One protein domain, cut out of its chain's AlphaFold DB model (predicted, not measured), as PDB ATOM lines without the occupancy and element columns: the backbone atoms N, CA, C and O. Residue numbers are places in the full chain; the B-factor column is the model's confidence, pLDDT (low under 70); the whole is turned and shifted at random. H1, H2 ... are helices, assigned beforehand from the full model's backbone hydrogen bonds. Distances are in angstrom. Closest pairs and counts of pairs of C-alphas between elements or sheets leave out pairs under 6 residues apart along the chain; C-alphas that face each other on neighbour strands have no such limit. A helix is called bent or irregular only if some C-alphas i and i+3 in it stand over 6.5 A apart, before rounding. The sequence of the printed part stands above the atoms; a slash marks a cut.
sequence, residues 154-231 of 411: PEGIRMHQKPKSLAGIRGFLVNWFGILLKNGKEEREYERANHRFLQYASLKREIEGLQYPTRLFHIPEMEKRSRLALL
ATOM      1  N   PRO A 154     152.195 149.407 173.878       75.88
ATOM      2  CA  PRO A 154     152.028 150.852 174.088       75.88
ATOM      3  C   PRO A 154     152.697 151.363 175.378       75.88
ATOM      4  O   PRO A 154     153.018 152.544 175.502       75.88
ATOM      5  N   GLU A 155     152.937 150.472 176.344       69.50
ATOM      6  CA  GLU A 155     153.631 150.755 177.609       69.50
ATOM      7  C   GLU A 155     155.094 151.184 177.399       69.50
ATOM      8  O   GLU A 155     155.627 151.960 178.195       69.50
ATOM      9  N   GLY A 156     155.733 150.722 176.316       64.88
ATOM     10  CA  GLY A 156     157.152 150.955 176.054       64.88
ATOM     11  C   GLY A 156     157.516 152.421 175.835       64.88
ATOM     12  O   GLY A 156     158.600 152.845 176.219       64.88
ATOM     13  N   ILE A 157     156.581 153.209 175.299       59.91
ATOM     14  CA  ILE A 157     156.803 154.604 174.895       59.91
ATOM     15  C   ILE A 157     156.970 155.533 176.111       59.91
ATOM     16  O   ILE A 157     157.607 156.577 176.016       59.91
ATOM     17  N   ARG A 158     156.396 155.182 177.273       60.66
ATOM     18  CA  ARG A 158     156.291 156.095 178.430       60.66
ATOM     19  C   ARG A 158     157.164 155.722 179.633       60.66
ATOM     20  O   ARG A 158     157.229 156.506 180.574       60.66
ATOM     21  N   MET A 159     157.801 154.548 179.655       64.31
ATOM     22  CA  MET A 159     158.303 153.945 180.908       64.31
ATOM     23  C   MET A 159     159.825 153.775 181.024       64.31
ATOM     24  O   MET A 159     160.301 152.929 181.775       64.31
ATOM     25  N   HIS A 160     160.624 154.614 180.363       60.19
ATOM     26  CA  HIS A 160     162.089 154.565 180.515       60.19
ATOM     27  C   HIS A 160     162.599 155.054 181.882       60.19
ATOM     28  O   HIS A 160     163.743 154.784 182.243       60.19
ATOM     29  N   GLN A 161     161.767 155.761 182.652       65.31
ATOM     30  CA  GLN A 161     162.182 156.370 183.913       65.31
ATOM     31  C   GLN A 161     161.806 155.505 185.116       65.31
ATOM     32  O   GLN A 161     160.656 155.094 185.283       65.31
ATOM     33  N   LYS A 162     162.795 155.266 185.984       68.75
ATOM     34  CA  LYS A 162     162.589 154.627 187.287       68.75
ATOM     35  C   LYS A 162     161.661 155.510 188.140       68.75
ATOM     36  O   LYS A 162     161.841 156.731 188.136       68.75
ATOM     37  N   PRO A 163     160.691 154.938 188.876       71.62
ATOM     38  CA  PRO A 163     159.828 155.720 189.758       71.62
ATOM     39  C   PRO A 163     160.652 156.512 190.780       71.62
ATOM     40  O   PRO A 163     161.666 156.022 191.288       71.62
ATOM     41  N   LYS A 164     160.198 157.730 191.103       75.19
ATOM     42  CA  LYS A 164     160.784 158.533 192.184       75.19
ATOM     43  C   LYS A 164     160.642 157.777 193.506       75.19
ATOM     44  O   LYS A 164     159.565 157.279 193.823       75.19
ATOM     45  N   SER A 165     161.728 157.691 194.268       77.00
ATOM     46  CA  SER A 165     161.709 157.102 195.606       77.00
ATOM     47  C   SER A 165     160.977 158.008 196.593       77.00
ATOM     48  O   SER A 165     161.051 159.232 196.483       77.00
ATOM     49  N   LEU A 166     160.334 157.409 197.595       84.12
ATOM     50  CA  LEU A 166     159.796 158.150 198.737       84.12
ATOM     51  C   LEU A 166     160.930 158.866 199.495       84.12
ATOM     52  O   LEU A 166     162.065 158.388 199.522       84.12
ATOM     53  N   ALA A 167     160.628 160.008 200.112       85.88
ATOM     54  CA  ALA A 167     161.611 160.809 200.841       85.88
ATOM     55  C   ALA A 167     161.809 160.336 202.300       85.88
ATOM     56  O   ALA A 167     160.924 159.727 202.911       85.88
ATOM     57  N   GLY A 168     162.980 160.647 202.868       88.50
ATOM     58  CA  GLY A 168     163.300 160.454 204.288       88.50
ATOM     59  C   GLY A 168     163.288 158.994 204.762       88.50
ATOM     60  O   GLY A 168     163.654 158.076 204.025       88.50
ATOM     61  N   ILE A 169     162.838 158.774 206.005       86.88
ATOM     62  CA  ILE A 169     162.800 157.449 206.656       86.88
ATOM     63  C   ILE A 169     161.916 156.460 205.876       86.88
ATOM     64  O   ILE A 169     162.239 155.278 205.785       86.88
ATOM     65  N   ARG A 170     160.829 156.939 205.250       87.19
ATOM     66  CA  ARG A 170     159.947 156.092 204.425       87.19
ATOM     67  C   ARG A 170     160.702 155.516 203.230       87.19
ATOM     68  O   ARG A 170     160.629 154.319 202.980       87.19
ATOM     69  N   GLY A 171     161.474 156.355 202.538       86.81
ATOM     70  CA  GLY A 171     162.344 155.921 201.447       86.81
ATOM     71  C   GLY A 171     163.390 154.907 201.895       86.81
ATOM     72  O   GLY A 171     163.613 153.915 201.208       86.81
ATOM     73  N   PHE A 172     164.000 155.122 203.063       90.38
ATOM     74  CA  PHE A 172     164.976 154.190 203.628       90.38
ATOM     75  C   PHE A 172     164.369 152.802 203.882       90.38
ATOM     76  O   PHE A 172     164.898 151.809 203.378       90.38
ATOM     77  N   LEU A 173     163.235 152.734 204.589       90.94
ATOM     78  CA  LEU A 173     162.566 151.469 204.920       90.94
ATOM     79  C   LEU A 173     162.096 150.714 203.680       90.94
ATOM     80  O   LEU A 173     162.289 149.503 203.584       90.94
ATOM     81  N   VAL A 174     161.544 151.422 202.698       89.25
ATOM     82  CA  VAL A 174     161.147 150.816 201.427       89.25
ATOM     83  C   VAL A 174     162.373 150.302 200.679       89.25
ATOM     84  O   VAL A 174     162.418 149.137 200.304       89.25
ATOM     85  N   ASN A 175     163.418 151.107 200.500       88.19
ATOM     86  CA  ASN A 175     164.570 150.715 199.684       88.19
ATOM     87  C   ASN A 175     165.393 149.562 200.282       88.19
ATOM     88  O   ASN A 175     165.949 148.762 199.526       88.19
ATOM     89  N   TRP A 176     165.502 149.489 201.610       89.31
ATOM     90  CA  TRP A 176     166.298 148.463 202.288       89.31
ATOM     91  C   TRP A 176     165.480 147.252 202.717       89.31
ATOM     92  O   TRP A 176     165.921 146.135 202.468       89.31
ATOM     93  N   PHE A 177     164.296 147.469 203.290       92.38
ATOM     94  CA  PHE A 177     163.494 146.415 203.915       92.38
ATOM     95  C   PHE A 177     162.183 146.114 203.180       92.38
ATOM     96  O   PHE A 177     161.510 145.144 203.504       92.38
ATOM     97  N   GLY A 178     161.793 146.928 202.196       89.06
ATOM     98  CA  GLY A 178     160.532 146.748 201.474       89.06
ATOM     99  C   GLY A 178     159.291 147.015 202.313       89.06
ATOM    100  O   GLY A 178     158.248 146.432 202.043       89.06
ATOM    101  N   ILE A 179     159.403 147.859 203.342       92.62
ATOM    102  CA  ILE A 179     158.314 148.122 204.287       92.62
ATOM    103  C   ILE A 179     157.634 149.447 203.952       92.62
ATOM    104  O   ILE A 179     158.254 150.511 204.012       92.62
ATOM    105  N   LEU A 180     156.331 149.391 203.686       89.31
ATOM    106  CA  LEU A 180     155.469 150.555 203.512       89.31
ATOM    107  C   LEU A 180     154.725 150.867 204.813       89.31
ATOM    108  O   LEU A 180     153.834 150.135 205.250       89.31
ATOM    109  N   LEU A 181     155.092 151.991 205.436       85.12
ATOM    110  CA  LEU A 181     154.527 152.419 206.720       85.12
ATOM    111  C   LEU A 181     153.056 152.854 206.622       85.12
ATOM    112  O   LEU A 181     152.294 152.725 207.581       85.12
ATOM    113  N   LYS A 182     152.662 153.438 205.486       80.19
ATOM    114  CA  LYS A 182     151.340 154.034 205.277       80.19
ATOM    115  C   LYS A 182     150.801 153.642 203.907       80.19
ATOM    116  O   LYS A 182     151.552 153.567 202.947       80.19
ATOM    117  N   ASN A 183     149.479 153.500 203.812       72.06
ATOM    118  CA  ASN A 183     148.771 153.305 202.541       72.06
ATOM    119  C   ASN A 183     148.149 154.632 202.071       72.06
ATOM    120  O   ASN A 183     146.941 154.688 201.787       72.06
ATOM    121  N   GLY A 184     148.948 155.706 202.078       77.94
ATOM    122  CA  GLY A 184     148.554 157.047 201.644       77.94
ATOM    123  C   GLY A 184     148.440 157.165 200.123       77.94
ATOM    124  O   GLY A 184     148.568 156.183 199.393       77.94
ATOM    125  N   LYS A 185     148.153 158.376 199.625       78.00
ATOM    126  CA  LYS A 185     148.098 158.628 198.173       78.00
ATOM    127  C   LYS A 185     149.480 158.453 197.532       78.00
ATOM    128  O   LYS A 185     149.584 157.742 196.539       78.00
ATOM    129  N   GLU A 186     150.518 159.008 198.157       81.00
ATOM    130  CA  GLU A 186     151.908 158.936 197.683       81.00
ATOM    131  C   GLU A 186     152.435 157.497 197.632       81.00
ATOM    132  O   GLU A 186     153.014 157.091 196.629       81.00
ATOM    133  N   GLU A 187     152.199 156.690 198.671       82.12
ATOM    134  CA  GLU A 187     152.665 155.300 198.700       82.12
ATOM    135  C   GLU A 187     151.948 154.432 197.655       82.12
ATOM    136  O   GLU A 187     152.589 153.636 196.972       82.12
ATOM    137  N   ARG A 188     150.645 154.648 197.435       77.00
ATOM    138  CA  ARG A 188     149.902 153.967 196.357       77.00
ATOM    139  C   ARG A 188     150.381 154.392 194.973       77.00
ATOM    140  O   ARG A 188     150.382 153.587 194.043       77.00
ATOM    141  N   GLU A 189     150.730 155.661 194.793       81.81
ATOM    142  CA  GLU A 189     151.299 156.153 193.537       81.81
ATOM    143  C   GLU A 189     152.682 155.559 193.284       81.81
ATOM    144  O   GLU A 189     152.942 155.103 192.169       81.81
ATOM    145  N   TYR A 190     153.516 155.484 194.323       83.75
ATOM    146  CA  TYR A 190     154.805 154.803 194.298       83.75
ATOM    147  C   TYR A 190     154.656 153.324 193.916       83.75
ATOM    148  O   TYR A 190     155.265 152.897 192.936       83.75
ATOM    149  N   GLU A 191     153.792 152.564 194.598       77.50
ATOM    150  CA  GLU A 191     153.521 151.153 194.287       77.50
ATOM    151  C   GLU A 191     153.059 150.974 192.835       77.50
ATOM    152  O   GLU A 191     153.600 150.150 192.096       77.50
ATOM    153  N   ARG A 192     152.090 151.781 192.378       78.06
ATOM    154  CA  ARG A 192     151.586 151.731 190.994       78.06
ATOM    155  C   ARG A 192     152.659 152.092 189.974       78.06
ATOM    156  O   ARG A 192     152.644 151.564 188.863       78.06
ATOM    157  N   ALA A 193     153.536 153.040 190.287       80.75
ATOM    158  CA  ALA A 193     154.635 153.425 189.411       80.75
ATOM    159  C   ALA A 193     155.711 152.330 189.360       80.75
ATOM    160  O   ALA A 193     156.158 151.985 188.270       80.75
ATOM    161  N   ASN A 194     156.051 151.729 190.501       78.50
ATOM    162  CA  ASN A 194     157.007 150.629 190.595       78.50
ATOM    163  C   ASN A 194     156.502 149.371 189.879       78.50
ATOM    164  O   ASN A 194     157.198 148.827 189.028       78.50
ATOM    165  N   HIS A 195     155.248 148.981 190.109       74.56
ATOM    166  CA  HIS A 195     154.616 147.858 189.415       74.56
ATOM    167  C   HIS A 195     154.594 148.058 187.890       74.56
ATOM    168  O   HIS A 195     154.926 147.147 187.134       74.56
ATOM    169  N   ARG A 196     154.265 149.269 187.419       77.00
ATOM    170  CA  ARG A 196     154.325 149.618 185.990       77.00
ATOM    171  C   ARG A 196     155.750 149.544 185.432       77.00
ATOM    172  O   ARG A 196     155.960 148.957 184.375       77.00
ATOM    173  N   PHE A 197     156.731 150.079 186.156       78.94
ATOM    174  CA  PHE A 197     158.139 150.016 185.762       78.94
ATOM    175  C   PHE A 197     158.654 148.574 185.663       78.94
ATOM    176  O   PHE A 197     159.358 148.240 184.714       78.94
ATOM    177  N   LEU A 198     158.275 147.699 186.594       73.00
ATOM    178  CA  LEU A 198     158.650 146.284 186.568       73.00
ATOM    179  C   LEU A 198     158.013 145.535 185.392       73.00
ATOM    180  O   LEU A 198     158.690 144.749 184.728       73.00
ATOM    181  N   GLN A 199     156.744 145.820 185.079       73.69
ATOM    182  CA  GLN A 199     156.097 145.296 183.871       73.69
ATOM    183  C   GLN A 199     156.862 145.713 182.615       73.69
ATOM    184  O   GLN A 199     157.217 144.853 181.806       73.69
ATOM    185  N   TYR A 200     157.205 146.998 182.502       77.56
ATOM    186  CA  TYR A 200     158.053 147.493 181.424       77.56
ATOM    187  C   TYR A 200     159.413 146.779 181.390       77.56
ATOM    188  O   TYR A 200     159.804 146.278 180.341       77.56
ATOM    189  N   ALA A 201     160.110 146.652 182.522       76.94
ATOM    190  CA  ALA A 201     161.412 145.988 182.598       76.94
ATOM    191  C   ALA A 201     161.352 144.523 182.127       76.94
ATOM    192  O   ALA A 201     162.264 144.064 181.440       76.94
ATOM    193  N   SER A 202     160.258 143.810 182.428       73.94
ATOM    194  CA  SER A 202     160.029 142.436 181.956       73.94
ATOM    195  C   SER A 202     159.806 142.339 180.439       73.94
ATOM    196  O   SER A 202     160.118 141.315 179.832       73.94
ATOM    197  N   LEU A 203     159.290 143.410 179.829       77.44
ATOM    198  CA  LEU A 203     158.970 143.513 178.404       77.44
ATOM    199  C   LEU A 203     160.038 144.248 177.597       77.44
ATOM    200  O   LEU A 203     160.001 144.196 176.373       77.44
ATOM    201  N   LYS A 204     160.999 144.898 178.258       82.94
ATOM    202  CA  LYS A 204     162.007 145.765 177.641       82.94
ATOM    203  C   LYS A 204     162.695 145.096 176.449       82.94
ATOM    204  O   LYS A 204     162.738 145.677 175.376       82.94
ATOM    205  N   ARG A 205     163.134 143.841 176.605       82.88
ATOM    206  CA  ARG A 205     163.781 143.077 175.522       82.88
ATOM    207  C   ARG A 205     162.846 142.747 174.354       82.88
ATOM    208  O   ARG A 205     163.316 142.673 173.227       82.88
ATOM    209  N   GLU A 206     161.551 142.540 174.606       83.50
ATOM    210  CA  GLU A 206     160.549 142.336 173.543       83.50
ATOM    211  C   GLU A 206     160.281 143.660 172.799       83.50
ATOM    212  O   GLU A 206     160.205 143.672 171.574       83.50
ATOM    213  N   ILE A 207     160.206 144.781 173.529       83.06
ATOM    214  CA  ILE A 207     159.998 146.136 172.984       83.06
ATOM    215  C   ILE A 207     161.191 146.586 172.132       83.06
ATOM    216  O   ILE A 207     161.003 147.169 171.069       83.06
ATOM    217  N   GLU A 208     162.413 146.295 172.581       84.62
ATOM    218  CA  GLU A 208     163.662 146.584 171.864       84.62
ATOM    219  C   GLU A 208     163.901 145.639 170.671       84.62
ATOM    220  O   GLU A 208     164.878 145.803 169.948       84.62
ATOM    221  N   GLY A 209     163.039 144.636 170.459       83.62
ATOM    222  CA  GLY A 209     163.187 143.656 169.379       83.62
ATOM    223  C   GLY A 209     164.324 142.646 169.582       83.62
ATOM    224  O   GLY A 209     164.631 141.884 168.671       83.62
ATOM    225  N   LEU A 210     164.934 142.600 170.773       84.75
ATOM    226  CA  LEU A 210     166.000 141.653 171.141       84.75
ATOM    227  C   LEU A 210     165.469 140.252 171.481       84.75
ATOM    228  O   LEU A 210     166.240 139.314 171.675       84.75
ATOM    229  N   GLN A 211     164.152 140.109 171.630       83.88
ATOM    230  CA  GLN A 211     163.488 138.870 172.008       83.88
ATOM    231  C   GLN A 211     162.185 138.691 171.221       83.88
ATOM    232  O   GLN A 211     161.530 139.670 170.873       83.88
ATOM    233  N   TYR A 212     161.785 137.430 171.014       84.50
ATOM    234  CA  TYR A 212     160.509 137.063 170.397       84.50
ATOM    235  C   TYR A 212     159.318 137.856 170.993       84.50
ATOM    236  O   TYR A 212     159.106 137.798 172.215       84.50
ATOM    237  N   PRO A 213     158.530 138.568 170.161       86.25
ATOM    238  CA  PRO A 213     157.438 139.424 170.611       86.25
ATOM    239  C   PRO A 213     156.179 138.609 170.915       86.25
ATOM    240  O   PRO A 213     155.324 138.379 170.062       86.25
ATOM    241  N   THR A 214     156.028 138.201 172.171       81.50
ATOM    242  CA  THR A 214     154.946 137.309 172.615       81.50
ATOM    243  C   THR A 214     153.541 137.831 172.284       81.50
ATOM    244  O   THR A 214     152.664 137.046 171.938       81.50
ATOM    245  N   ARG A 215     153.303 139.151 172.360       81.62
ATOM    246  CA  ARG A 215     151.984 139.754 172.059       81.62
ATOM    247  C   ARG A 215     151.632 139.729 170.570       81.62
ATOM    248  O   ARG A 215     150.467 139.912 170.234       81.62
ATOM    249  N   LEU A 216     152.625 139.530 169.703       85.19
ATOM    250  CA  LEU A 216     152.450 139.398 168.258       85.19
ATOM    251  C   LEU A 216     152.306 137.936 167.812       85.19
ATOM    252  O   LEU A 216     152.153 137.682 166.617       85.19
ATOM    253  N   PHE A 217     152.328 136.977 168.744       84.88
ATOM    254  CA  PHE A 217     152.026 135.591 168.418       84.88
ATOM    255  C   PHE A 217     150.596 135.480 167.870       84.88
ATOM    256  O   PHE A 217     149.652 136.060 168.409       84.88
ATOM    257  N   HIS A 218     150.430 134.710 166.795       79.75
ATOM    258  CA  HIS A 218     149.179 134.627 166.035       79.75
ATOM    259  C   HIS A 218     147.980 134.074 166.830       79.75
ATOM    260  O   HIS A 218     146.838 134.227 166.393       79.75
ATOM    261  N   ILE A 219     148.209 133.431 167.983       80.94
ATOM    262  CA  ILE A 219     147.140 133.060 168.916       80.94
ATOM    263  C   ILE A 219     147.152 134.040 170.089       80.94
ATOM    264  O   ILE A 219     148.130 134.066 170.838       80.94
ATOM    265  N   PRO A 220     146.073 134.810 170.303       73.12
ATOM    266  CA  PRO A 220     146.032 135.750 171.409       73.12
ATOM    267  C   PRO A 220     146.102 134.994 172.739       73.12
ATOM    268  O   PRO A 220     145.297 134.097 173.011       73.12
ATOM    269  N   GLU A 221     147.051 135.369 173.596       70.38
ATOM    270  CA  GLU A 221     147.064 134.911 174.983       70.38
ATOM    271  C   GLU A 221     145.834 135.497 175.699       70.38
ATOM    272  O   GLU A 221     145.702 136.714 175.842       70.38
ATOM    273  N   MET A 222     144.901 134.640 176.132       57.22
ATOM    274  CA  MET A 222     143.672 135.096 176.802       57.22
ATOM    275  C   MET A 222     143.952 135.678 178.191       57.22
ATOM    276  O   MET A 222     143.251 136.583 178.647       57.22
ATOM    277  N   GLU A 223     144.982 135.174 178.872       53.66
ATOM    278  CA  GLU A 223     145.454 135.767 180.114       53.66
ATOM    279  C   GLU A 223     146.452 136.880 179.804       53.66
ATOM    280  O   GLU A 223     147.610 136.638 179.462       53.66
ATOM    281  N   LYS A 224     146.019 138.128 180.022       53.59
ATOM    282  CA  LYS A 224     146.952 139.219 180.318       53.59
ATOM    283  C   LYS A 224     147.903 138.682 181.392       53.59
ATOM    284  O   LYS A 224     147.410 138.187 182.404       53.59
ATOM    285  N   ARG A 225     149.226 138.802 181.210       53.25
ATOM    286  CA  ARG A 225     150.325 138.410 182.137       53.25
ATOM    287  C   ARG A 225     150.184 138.896 183.606       53.25
ATOM    288  O   ARG A 225     151.102 138.744 184.405       53.25
ATOM    289  N   SER A 226     149.042 139.462 183.985       51.69
ATOM    290  CA  SER A 226     148.690 140.061 185.264       51.69
ATOM    291  C   SER A 226     148.861 139.137 186.465       51.69
ATOM    292  O   SER A 226     149.076 139.676 187.537       51.69
ATOM    293  N   ARG A 227     148.749 137.805 186.351       48.81
ATOM    294  CA  ARG A 227     148.896 136.924 187.529       48.81
ATOM    295  C   ARG A 227     150.353 136.643 187.893       48.81
ATOM    296  O   ARG A 227     150.691 136.683 189.065       48.81
ATOM    297  N   LEU A 228     151.215 136.424 186.904       50.72
ATOM    298  CA  LEU A 228     152.654 136.207 187.112       50.72
ATOM    299  C   LEU A 228     153.403 137.522 187.356       50.72
ATOM    300  O   LEU A 228     154.347 137.544 188.133       50.72
ATOM    301  N   ALA A 229     152.916 138.637 186.800       52.09
ATOM    302  CA  ALA A 229     153.388 139.973 187.163       52.09
ATOM    303  C   ALA A 229     153.152 140.323 188.649       52.09
ATOM    304  O   ALA A 229     153.771 141.258 189.146       52.09
ATOM    305  N   LEU A 230     152.283 139.587 189.364       56.62
ATOM    306  CA  LEU A 230     152.114 139.733 190.816       56.62
ATOM    307  C   LEU A 230     153.221 139.041 191.613       56.62
ATOM    308  O   LEU A 230     153.412 139.415 192.768       56.62
ATOM    309  N   LEU A 231     153.922 138.056 191.032       70.00
ATOM    310  CA  LEU A 231     155.015 137.311 191.667       70.00
ATOM    311  C   LEU A 231     156.333 138.084 191.557       70.00
ATOM    312  O   LEU A 231     157.316 137.595 191.005       70.00
TER     313      LEU A 231
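What this domain is: This is residues 154 to 231 of the 411 residues of the protein "DUF975 family protein" of Faecalicoccus pleomorphus (UniProt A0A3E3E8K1). One long kinked helix, H3, makes the long axis; the short H1 packs on its last part, H2 sits apart from it, off to the side of its first part, and a tail without named elements, residues 208 to 231, loops out and folds back. The printed part has 78 residues with three named helices, H1, H2, H3, and no named strand: all helix, though under half of the residues are in them. It is a loose rod, radius of gyration of the C-alphas 15.4 A, spanning 48 by 23 by 20 A.

How they stand to each other: Look first at H1, residues 154 to 157, and H3, residues 185 to 207: they touch through residues 200 to 207 of H3 alone, the closest C-alphas, of Gly 156 and Ile 207, being 6.4 A apart. H2, residues 168 to 177, is apart from both. Every O i to N i+4 pair is within hydrogen-bond range in H2, 17 of 19 in H3; H1 is too short for one.

Where its parts are: Find C-alpha 154 at (152.028, 150.852, 174.088), where H1 begins its 6.1 A. H2 runs 14.0 A. H3 runs 30.5 A to C-alpha 207 at (159.998, 146.136, 172.984), with a kink of 35 degrees near residue 201; it is irregular, C-alphas 202 and 205 being 7.5 A apart.

The domain as a whole: The farthest C-alphas, of Ile 169 and His 218, are 48.5 A apart. The printed part has no cut, both links are short, and residues 216 to 223 stand free. Look for pLDDT under 70 at residues 155 to 162 and 222 to 230.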